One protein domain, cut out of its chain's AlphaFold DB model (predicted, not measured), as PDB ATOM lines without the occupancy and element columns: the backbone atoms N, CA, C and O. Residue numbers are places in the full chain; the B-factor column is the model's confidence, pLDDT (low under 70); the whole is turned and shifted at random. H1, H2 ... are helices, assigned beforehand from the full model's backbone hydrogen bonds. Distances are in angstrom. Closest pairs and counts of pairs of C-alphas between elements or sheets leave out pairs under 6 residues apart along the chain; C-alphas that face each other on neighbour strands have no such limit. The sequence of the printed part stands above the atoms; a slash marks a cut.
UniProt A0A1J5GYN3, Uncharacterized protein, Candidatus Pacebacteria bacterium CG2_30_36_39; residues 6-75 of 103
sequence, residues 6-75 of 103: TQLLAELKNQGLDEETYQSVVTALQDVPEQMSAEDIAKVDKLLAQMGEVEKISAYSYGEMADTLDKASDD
ATOM      1  N   THR A   6     -38.366  16.450  37.134       83.88
ATOM      2  CA  THR A   6     -39.106  15.204  37.384       83.88
ATOM      3  C   THR A   6     -40.156  14.921  36.305       83.88
ATOM      4  O   THR A   6     -40.308  13.772  35.889       83.88
ATOM      5  N   GLN A   7     -40.869  15.947  35.828       80.12
ATOM      6  CA  GLN A   7     -41.859  15.795  34.755       80.12
ATOM      7  C   GLN A   7     -41.196  15.397  33.435       80.12
ATOM      8  O   GLN A   7     -41.664  14.468  32.782       80.12
ATOM      9  N   LEU A   8     -40.074  16.036  33.097       79.56
ATOM     10  CA  LEU A   8     -39.321  15.734  31.883       79.56
ATOM     11  C   LEU A   8     -38.800  14.289  31.883       79.56
ATOM     12  O   LEU A   8     -38.985  13.559  30.916       79.56
ATOM     13  N   LEU A   9     -38.199  13.842  32.989       80.56
ATOM     14  CA  LEU A   9     -37.699  12.469  33.113       80.56
ATOM     15  C   LEU A   9     -38.832  11.434  33.012       80.56
ATOM     16  O   LEU A   9     -38.670  10.402  32.365       80.56
ATOM     17  N   ALA A  10     -39.998  11.714  33.599       83.88
ATOM     18  CA  ALA A  10     -41.160  10.838  33.477       83.88
ATOM     19  C   ALA A  10     -41.679  10.755  32.030       83.88
ATOM     20  O   ALA A  10     -42.031   9.669  31.566       83.88
ATOM     21  N   GLU A  11     -41.701  11.875  31.304       79.88
ATOM     22  CA  GLU A  11     -42.064  11.901  29.886       79.88
ATOM     23  C   GLU A  11     -41.071  11.115  29.031       79.88
ATOM     24  O   GLU A  11     -41.498  10.283  28.233       79.88
ATOM     25  N   LEU A  12     -39.766  11.302  29.237       76.81
ATOM     26  CA  LEU A  12     -38.729  10.574  28.500       76.81
ATOM     27  C   LEU A  12     -38.804   9.065  28.740       76.81
ATOM     28  O   LEU A  12     -38.715   8.279  27.798       76.81
ATOM     29  N   LYS A  13     -39.068   8.648  29.982       76.75
ATOM     30  CA  LYS A  13     -39.286   7.236  30.311       76.75
ATOM     31  C   LYS A  13     -40.539   6.667  29.634       76.75
ATOM     32  O   LYS A  13     -40.518   5.536  29.158       76.75
ATOM     33  N   ASN A  14     -41.621   7.446  29.553       78.69
ATOM     34  CA  ASN A  14     -42.853   7.044  28.865       78.69
ATOM     35  C   ASN A  14     -42.714   7.014  27.336       78.69
ATOM     36  O   ASN A  14     -43.436   6.266  26.682       78.69
ATOM     37  N   GLN A  15     -41.799   7.799  26.768       73.81
ATOM     38  CA  GLN A  15     -41.482   7.773  25.336       73.81
ATOM     39  C   GLN A  15     -40.694   6.523  24.920       73.81
ATOM     40  O   GLN A  15     -40.473   6.316  23.730       73.81
ATOM     41  N   GLY A  16     -40.321   5.671  25.878       72.00
ATOM     42  CA  GLY A  16     -39.622   4.424  25.600       72.00
ATOM     43  C   GLY A  16     -38.141   4.624  25.298       72.00
ATOM     44  O   GLY A  16     -37.585   3.817  24.560       72.00
ATOM     45  N   LEU A  17     -37.515   5.673  25.857       71.25
ATOM     46  CA  LEU A  17     -36.053   5.746  25.906       71.25
ATOM     47  C   LEU A  17     -35.508   4.453  26.518       71.25
ATOM     48  O   LEU A  17     -36.034   3.966  27.526       71.25
ATOM     49  N   ASP A  18     -34.450   3.918  25.921       78.06
ATOM     50  CA  ASP A  18     -33.724   2.804  26.505       78.06
ATOM     51  C   ASP A  18     -33.085   3.219  27.843       78.06
ATOM     52  O   ASP A  18     -32.881   4.402  28.139       78.06
ATOM     53  N   GLU A  19     -32.790   2.230  28.684       77.25
ATOM     54  CA  GLU A  19     -32.307   2.478  30.042       77.25
ATOM     55  C   GLU A  19     -30.930   3.170  30.056       77.25
ATOM     56  O   GLU A  19     -30.678   3.992  30.932       77.25
ATOM     57  N   GLU A  20     -30.050   2.904  29.087       75.12
ATOM     58  CA  GLU A  20     -28.714   3.512  29.025       75.12
ATOM     59  C   GLU A  20     -28.799   4.998  28.645       75.12
ATOM     60  O   GLU A  20     -28.195   5.861  29.301       75.12
ATOM     61  N   THR A  21     -29.632   5.321  27.654       69.75
ATOM     62  CA  THR A  21     -29.916   6.701  27.263       69.75
ATOM     63  C   THR A  21     -30.621   7.449  28.386       69.75
ATOM     64  O   THR A  21     -30.245   8.575  28.721       69.75
ATOM     65  N   TYR A  22     -31.594   6.813  29.041       78.31
ATOM     66  CA  TYR A  22     -32.303   7.396  30.175       78.31
ATOM     67  C   TYR A  22     -31.350   7.755  31.327       78.31
ATOM     68  O   TYR A  22     -31.388   8.882  31.822       78.31
ATOM     69  N   GLN A  23     -30.446   6.853  31.724       78.25
ATOM     70  CA  GLN A  23     -29.473   7.115  32.796       78.25
ATOM     71  C   GLN A  23     -28.468   8.219  32.434       78.25
ATOM     72  O   GLN A  23     -28.077   9.022  33.290       78.25
ATOM     73  N   SER A  24     -28.086   8.309  31.161       73.44
ATOM     74  CA  SER A  24     -27.219   9.382  30.665       73.44
ATOM     75  C   SER A  24     -27.904  10.748  30.757       73.44
ATOM     76  O   SER A  24     -27.301  11.715  31.227       73.44
ATOM     77  N   VAL A  25     -29.192  10.824  30.401       75.12
ATOM     78  CA  VAL A  25     -29.999  12.046  30.543       75.12
ATOM     79  C   VAL A  25     -30.206  12.411  32.017       75.12
ATOM     80  O   VAL A  25     -30.063  13.578  32.380       75.12
ATOM     81  N   VAL A  26     -30.478  11.433  32.890       79.06
ATOM     82  CA  VAL A  26     -30.588  11.644  34.348       79.06
ATOM     83  C   VAL A  26     -29.299  12.237  34.916       79.06
ATOM     84  O   VAL A  26     -29.353  13.201  35.681       79.06
ATOM     85  N   THR A  27     -28.146  11.704  34.507       75.50
ATOM     86  CA  THR A  27     -26.829  12.191  34.936       75.50
ATOM     87  C   THR A  27     -26.569  13.612  34.436       75.50
ATOM     88  O   THR A  27     -26.165  14.476  35.211       75.50
ATOM     89  N   ALA A  28     -26.869  13.898  33.165       69.81
ATOM     90  CA  ALA A  28     -26.720  15.236  32.586       69.81
ATOM     91  C   ALA A  28     -27.631  16.284  33.253       69.81
ATOM     92  O   ALA A  28     -27.292  17.467  33.311       69.81
ATOM     93  N   LEU A  29     -28.779  15.851  33.779       73.38
ATOM     94  CA  LEU A  29     -29.752  16.688  34.477       73.38
ATOM     95  C   LEU A  29     -29.533  16.783  35.994       73.38
ATOM     96  O   LEU A  29     -30.296  17.472  36.679       73.38
ATOM     97  N   GLN A  30     -28.514  16.121  36.546       76.69
ATOM     98  CA  GLN A  30     -28.263  16.095  37.988       76.69
ATOM     99  C   GLN A  30     -28.130  17.511  38.568       76.69
ATOM    100  O   GLN A  30     -28.791  17.827  39.562       76.69
ATOM    101  N   ASP A  31     -27.366  18.368  37.892       72.25
ATOM    102  CA  ASP A  31     -27.062  19.736  38.329       72.25
ATOM    103  C   ASP A  31     -28.108  20.771  37.875       72.25
ATOM    104  O   ASP A  31     -28.026  21.948  38.233       72.25
ATOM    105  N   VAL A  32     -29.119  20.348  37.106       69.38
ATOM    106  CA  VAL A  32     -30.208  21.224  36.664       69.38
ATOM    107  C   VAL A  32     -31.219  21.400  37.806       69.38
ATOM    108  O   VAL A  32     -31.651  20.404  38.409       69.38
ATOM    109  N   PRO A  33     -31.613  22.646  38.128       73.25
ATOM    110  CA  PRO A  33     -32.613  22.911  39.153       73.25
ATOM    111  C   PRO A  33     -33.952  22.251  38.813       73.25
ATOM    112  O   PRO A  33     -34.312  22.090  37.649       73.25
ATOM    113  N   GLU A  34     -34.717  21.885  39.846       80.50
ATOM    114  CA  GLU A  34     -35.989  21.173  39.660       80.50
ATOM    115  C   GLU A  34     -36.957  21.955  38.772       80.50
ATOM    116  O   GLU A  34     -37.663  21.369  37.962       80.50
ATOM    117  N   GLN A  35     -36.954  23.281  38.892       80.50
ATOM    118  CA  GLN A  35     -37.675  24.164  37.996       80.50
ATOM    119  C   GLN A  35     -36.782  24.498  36.799       80.50
ATOM    120  O   GLN A  35     -35.853  25.295  36.928       80.50
ATOM    121  N   MET A  36     -37.086  23.921  35.638       71.06
ATOM    122  CA  MET A  36     -36.275  24.140  34.445       71.06
ATOM    123  C   MET A  36     -36.572  25.503  33.822       71.06
ATOM    124  O   MET A  36     -37.733  25.915  33.678       71.06
ATOM    125  N   SER A  37     -35.512  26.207  33.436       75.25
ATOM    126  CA  SER A  37     -35.609  27.368  32.559       75.25
ATOM    127  C   SER A  37     -35.752  26.929  31.098       75.25
ATOM    128  O   SER A  37     -35.496  25.780  30.743       75.25
ATOM    129  N   ALA A  38     -36.132  27.858  30.217       72.38
ATOM    130  CA  ALA A  38     -36.159  27.587  28.779       72.38
ATOM    131  C   ALA A  38     -34.773  27.195  28.226       72.38
ATOM    132  O   ALA A  38     -34.681  26.424  27.275       72.38
ATOM    133  N   GLU A  39     -33.696  27.698  28.838       66.56
ATOM    134  CA  GLU A  39     -32.325  27.360  28.455       66.56
ATOM    135  C   GLU A  39     -31.957  25.926  28.862       66.56
ATOM    136  O   GLU A  39     -31.280  25.226  28.110       66.56
ATOM    137  N   ASP A  40     -32.441  25.463  30.015       65.75
ATOM    138  CA  ASP A  40     -32.213  24.092  30.482       65.75
ATOM    139  C   ASP A  40     -32.933  23.077  29.592       65.75
ATOM    140  O   ASP A  40     -32.369  22.042  29.251       65.75
ATOM    141  N   ILE A  41     -34.148  23.406  29.147       67.88
ATOM    142  CA  ILE A  41     -34.922  22.571  28.216       67.88
ATOM    143  C   ILE A  41     -34.189  22.453  26.876       67.88
ATOM    144  O   ILE A  41     -33.970  21.348  26.390       67.88
ATOM    145  N   ALA A  42     -33.702  23.573  26.332       67.88
ATOM    146  CA  ALA A  42     -32.947  23.568  25.079       67.88
ATOM    147  C   ALA A  42     -31.647  22.740  25.162       67.88
ATOM    148  O   ALA A  42     -31.227  22.140  24.169       67.88
ATOM    149  N   LYS A  43     -31.000  22.687  26.336       70.12
ATOM    150  CA  LYS A  43     -29.825  21.829  26.566       70.12
ATOM    151  C   LYS A  43     -30.196  20.347  26.533       70.12
ATOM    152  O   LYS A  43     -29.451  19.574  25.936       70.12
ATOM    153  N   VAL A  44     -31.332  19.962  27.117       70.44
ATOM    154  CA  VAL A  44     -31.810  18.572  27.064       70.44
ATOM    155  C   VAL A  44     -32.202  18.170  25.648       70.44
ATOM    156  O   VAL A  44     -31.767  17.119  25.192       70.44
ATOM    157  N   ASP A  45     -32.934  19.015  24.924       69.69
ATOM    158  CA  ASP A  45     -33.321  18.731  23.536       69.69
ATOM    159  C   ASP A  45     -32.091  18.512  22.647       69.69
ATOM    160  O   ASP A  45     -32.042  17.586  21.836       69.69
ATOM    161  N   LYS A  46     -31.053  19.337  22.835       71.69
ATOM    162  CA  LYS A  46     -29.782  19.176  22.127       71.69
ATOM    163  C   LYS A  46     -29.077  17.872  22.502       71.69
ATOM    164  O   LYS A  46     -28.542  17.214  21.614       71.69
ATOM    165  N   LEU A  47     -29.071  17.507  23.783       72.94
ATOM    166  CA  LEU A  47     -28.480  16.255  24.255       72.94
ATOM    167  C   LEU A  47     -29.193  15.049  23.625       72.94
ATOM    168  O   LEU A  47     -28.535  14.189  23.049       72.94
ATOM    169  N   LEU A  48     -30.528  15.028  23.650       67.69
ATOM    170  CA  LEU A  48     -31.339  13.963  23.053       67.69
ATOM    171  C   LEU A  48     -31.116  13.852  21.540       67.69
ATOM    172  O   LEU A  48     -30.974  12.748  21.018       67.69
ATOM    173  N   ALA A  49     -31.014  14.984  20.835       69.00
ATOM    174  CA  ALA A  49     -30.694  14.995  19.411       69.00
ATOM    175  C   ALA A  49     -29.305  14.398  19.125       69.00
ATOM    176  O   ALA A  49     -29.166  13.578  18.220       69.00
ATOM    177  N   GLN A  50     -28.291  14.759  19.921       69.50
ATOM    178  CA  GLN A  50     -26.939  14.210  19.786       69.50
ATOM    179  C   GLN A  50     -26.896  12.706  20.079       69.50
ATOM    180  O   GLN A  50     -26.216  11.970  19.370       69.50
ATOM    181  N   MET A  51     -27.641  12.232  21.078       66.94
ATOM    182  CA  MET A  51     -27.723  10.804  21.395       66.94
ATOM    183  C   MET A  51     -28.409  10.011  20.279       66.94
ATOM    184  O   MET A  51     -27.882   8.986  19.857       66.94
ATOM    185  N   GLY A  52     -29.504  10.530  19.713       65.81
ATOM    186  CA  GLY A  52     -30.159   9.907  18.559       65.81
ATOM    187  C   GLY A  52     -29.298   9.900  17.286       65.81
ATOM    188  O   GLY A  52     -29.429   9.005  16.453       65.81
ATOM    189  N   GLU A  53     -28.399  10.873  17.108       61.75
ATOM    190  CA  GLU A  53     -27.392  10.830  16.038       61.75
ATOM    191  C   GLU A  53     -26.315   9.771  16.306       61.75
ATOM    192  O   GLU A  53     -25.946   9.038  15.388       61.75
ATOM    193  N   VAL A  54     -25.854   9.637  17.554       58.84
ATOM    194  CA  VAL A  54     -24.881   8.607  17.953       58.84
ATOM    195  C   VAL A  54     -25.453   7.200  17.784       58.84
ATOM    196  O   VAL A  54     -24.758   6.353  17.229       58.84
ATOM    197  N   GLU A  55     -26.709   6.949  18.164       58.25
ATOM    198  CA  GLU A  55     -27.379   5.658  17.929       58.25
ATOM    199  C   GLU A  55     -27.497   5.316  16.441       58.25
ATOM    200  O   GLU A  55     -27.305   4.170  16.037       58.25
ATOM    201  N   LYS A  56     -27.782   6.304  15.585       56.12
ATOM    202  CA  LYS A  56     -27.816   6.084  14.132       56.12
ATOM    203  C   LYS A  56     -26.436   5.742  13.580       56.12
ATOM    204  O   LYS A  56     -26.324   4.858  12.733       56.12
ATOM    205  N   ILE A  57     -25.395   6.430  14.052       52.00
ATOM    206  CA  ILE A  57     -24.008   6.175  13.646       52.00
ATOM    207  C   ILE A  57     -23.555   4.794  14.127       52.00
ATOM    208  O   ILE A  57     -22.944   4.055  13.355       52.00
ATOM    209  N   SER A  58     -23.867   4.416  15.368       53.19
ATOM    210  CA  SER A  58     -23.503   3.108  15.907       53.19
ATOM    211  C   SER A  58     -24.242   1.987  15.182       53.19
ATOM    212  O   SER A  58     -23.598   1.034  14.752       53.19
ATOM    213  N   ALA A  59     -25.551   2.118  14.938       56.12
ATOM    214  CA  ALA A  59     -26.325   1.143  14.169       56.12
ATOM    215  C   ALA A  59     -25.772   0.952  12.747       56.12
ATOM    216  O   ALA A  59     -25.637  -0.179  12.280       56.12
ATOM    217  N   TYR A  60     -25.395   2.046  12.078       53.00
ATOM    218  CA  TYR A  60     -24.766   1.995  10.759       53.00
ATOM    219  C   TYR A  60     -23.391   1.301  10.810       53.00
ATOM    220  O   TYR A  60     -23.116   0.406  10.014       53.00
ATOM    221  N   SER A  61     -22.562   1.639  11.803       57.12
ATOM    222  CA  SER A  61     -21.237   1.040  11.993       57.12
ATOM    223  C   SER A  61     -21.291  -0.452  12.336       57.12
ATOM    224  O   SER A  61     -20.438  -1.206  11.873       57.12
ATOM    225  N   TYR A  62     -22.262  -0.896  13.141       56.69
ATOM    226  CA  TYR A  62     -22.447  -2.316  13.450       56.69
ATOM    227  C   TYR A  62     -22.936  -3.103  12.233       56.69
ATOM    228  O   TYR A  62     -22.490  -4.231  12.039       56.69
ATOM    229  N   GLY A  63     -23.798  -2.508  11.400       61.81
ATOM    230  CA  GLY A  63     -24.239  -3.109  10.140       61.81
ATOM    231  C   GLY A  63     -23.078  -3.355   9.174       61.81
ATOM    232  O   GLY A  63     -22.869  -4.485   8.746       61.81
ATOM    233  N   GLU A  64     -22.254  -2.335   8.909       63.91
ATOM    234  CA  GLU A  64     -21.075  -2.490   8.040       63.91
ATOM    235  C   GLU A  64     -20.052  -3.491   8.609       63.91
ATOM    236  O   GLU A  64     -19.412  -4.236   7.862       63.91
ATOM    237  N   MET A  65     -19.906  -3.543   9.937       57.88
ATOM    238  CA  MET A  65     -19.014  -4.497  10.594       57.88
ATOM    239  C   MET A  65     -19.532  -5.938  10.488       57.88
ATOM    240  O   MET A  65     -18.730  -6.842  10.259       57.88
ATOM    241  N   ALA A  66     -20.846  -6.153  10.607       63.59
ATOM    242  CA  ALA A  66     -21.472  -7.461  10.428       63.59
ATOM    243  C   ALA A  66     -21.306  -7.971   8.989       63.59
ATOM    244  O   ALA A  66     -20.828  -9.088   8.805       63.59
ATOM    245  N   ASP A  67     -21.574  -7.132   7.985       67.12
ATOM    246  CA  ASP A  67     -21.404  -7.488   6.567       67.12
ATOM    247  C   ASP A  67     -19.939  -7.813   6.218       67.12
ATOM    248  O   ASP A  67     -19.648  -8.677   5.387       67.12
ATOM    249  N   THR A  68     -18.991  -7.123   6.859       66.38
ATOM    250  CA  THR A  68     -17.554  -7.379   6.680       66.38
ATOM    251  C   THR A  68     -17.128  -8.697   7.330       66.38
ATOM    252  O   THR A  68     -16.320  -9.429   6.759       66.38
ATOM    253  N   LEU A  69     -17.666  -9.012   8.512       64.62
ATOM    254  CA  LEU A  69     -17.423 -10.276   9.210       64.62
ATOM    255  C   LEU A  69     -18.010 -11.471   8.454       64.62
ATOM    256  O   LEU A  69     -17.353 -12.507   8.387       64.62
ATOM    257  N   ASP A  70     -19.196 -11.315   7.864       73.00
ATOM    258  CA  ASP A  70     -19.864 -12.362   7.084       73.00
ATOM    259  C   ASP A  70     -19.041 -12.724   5.838       73.00
ATOM    260  O   ASP A  70     -18.642 -13.873   5.662       73.00
ATOM    261  N   LYS A  71     -18.611 -11.715   5.064       73.00
ATOM    262  CA  LYS A  71     -17.688 -11.919   3.931       73.00
ATOM    263  C   LYS A  71     -16.362 -12.551   4.334       73.00
ATOM    264  O   LYS A  71     -15.869 -13.431   3.641       73.00
ATOM    265  N   ALA A  72     -15.774 -12.110   5.446       66.50
ATOM    266  CA  ALA A  72     -14.528 -12.696   5.927       66.50
ATOM    267  C   ALA A  72     -14.708 -14.169   6.340       66.50
ATOM    268  O   ALA A  72     -13.774 -14.958   6.210       66.50
ATOM    269  N   SER A  73     -15.892 -14.542   6.837       68.38
ATOM    270  CA  SER A  73     -16.237 -15.925   7.167       68.38
ATOM    271  C   SER A  73     -16.402 -16.786   5.914       68.38
ATOM    272  O   SER A  73     -15.910 -17.917   5.892       68.38
ATOM    273  N   ASP A  74     -17.042 -16.256   4.870       77.25
ATOM    274  CA  ASP A  74     -17.165 -16.933   3.575       77.25
ATOM    275  C   ASP A  74     -15.782 -17.166   2.946       77.25
ATOM    276  O   ASP A  74     -15.425 -18.306   2.651       77.25
ATOM    277  N   ASP A  75     -14.942 -16.126   2.877       77.94
ATOM    278  CA  ASP A  75     -13.578 -16.219   2.335       77.94
ATOM    279  C   ASP A  75     -12.712 -17.247   3.101       77.94
ATOM    280  O   ASP A  75     -11.892 -17.962   2.515       77.94
TER     281      ASP A  75
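This is residues 6 to 75 of the 103 residues of an uncharacterized protein of Candidatus Pacebacteria bacterium CG2_30_36_39 (UniProt A0A1J5GYN3). One long helix, H3, makes the length of the model, and a short helical hairpin of H1 and H2 packs beside its first half through H2, with residues 56 to 75 of H3 sticking out as a bare arm. H2 touches both H1 and H3, while H1 and H3 stay apart. The printed part has 70 residues, with three named helices in the order H1, H2, H3 and no named strand, and the class is all helix. The whole is extended, with a radius of gyration of the C-alphas of 17.1 A, and spans 59 by 20 by 18 A.

H1 holds residues 6 to 14 and begins with C-alpha 6 at (-39.106, 15.204, 37.384). H2 holds residues 19 to 28 and measures 14.2 A from first to last C-alpha, against 12.4 A for H1. H3 holds residues 38 to 75 and runs 55.9 A, from C-alpha 38 at (-36.159, 27.587, 28.779) to C-alpha 75 at (-13.578, -16.219, 2.335).

H1 and H2 touch and form a helical hairpin, running opposite ways at a shallow tilt of 19 degrees. Their closest C-alphas, those of Lys 13 and Tyr 22, are 7.0 A apart. H2 and H3 form a second helical hairpin, opposite ways at a steep tilt of 38 degrees. H3 touches H2 with residues 44 to 51 alone, and the closest C-alphas, those of Thr 21 and Met 51, are 7.5 A apart. H1 and H3 are apart. In H1, H2 and H3 every O i to N i+4 pair is within hydrogen-bond range.

The C-alphas farthest apart, those of Gln 35 and Asp 75, are 59.0 A apart. Without residues 56 to 75, which stand free, the body spans 28 by 19 by 16 A. The printed part has no cut; the link from H1 to H2 is tight and that from H2 to H3 is short. The mean pLDDT of the printed part is 70.3, and 32 residues are under 70, among them residues 48 to 69.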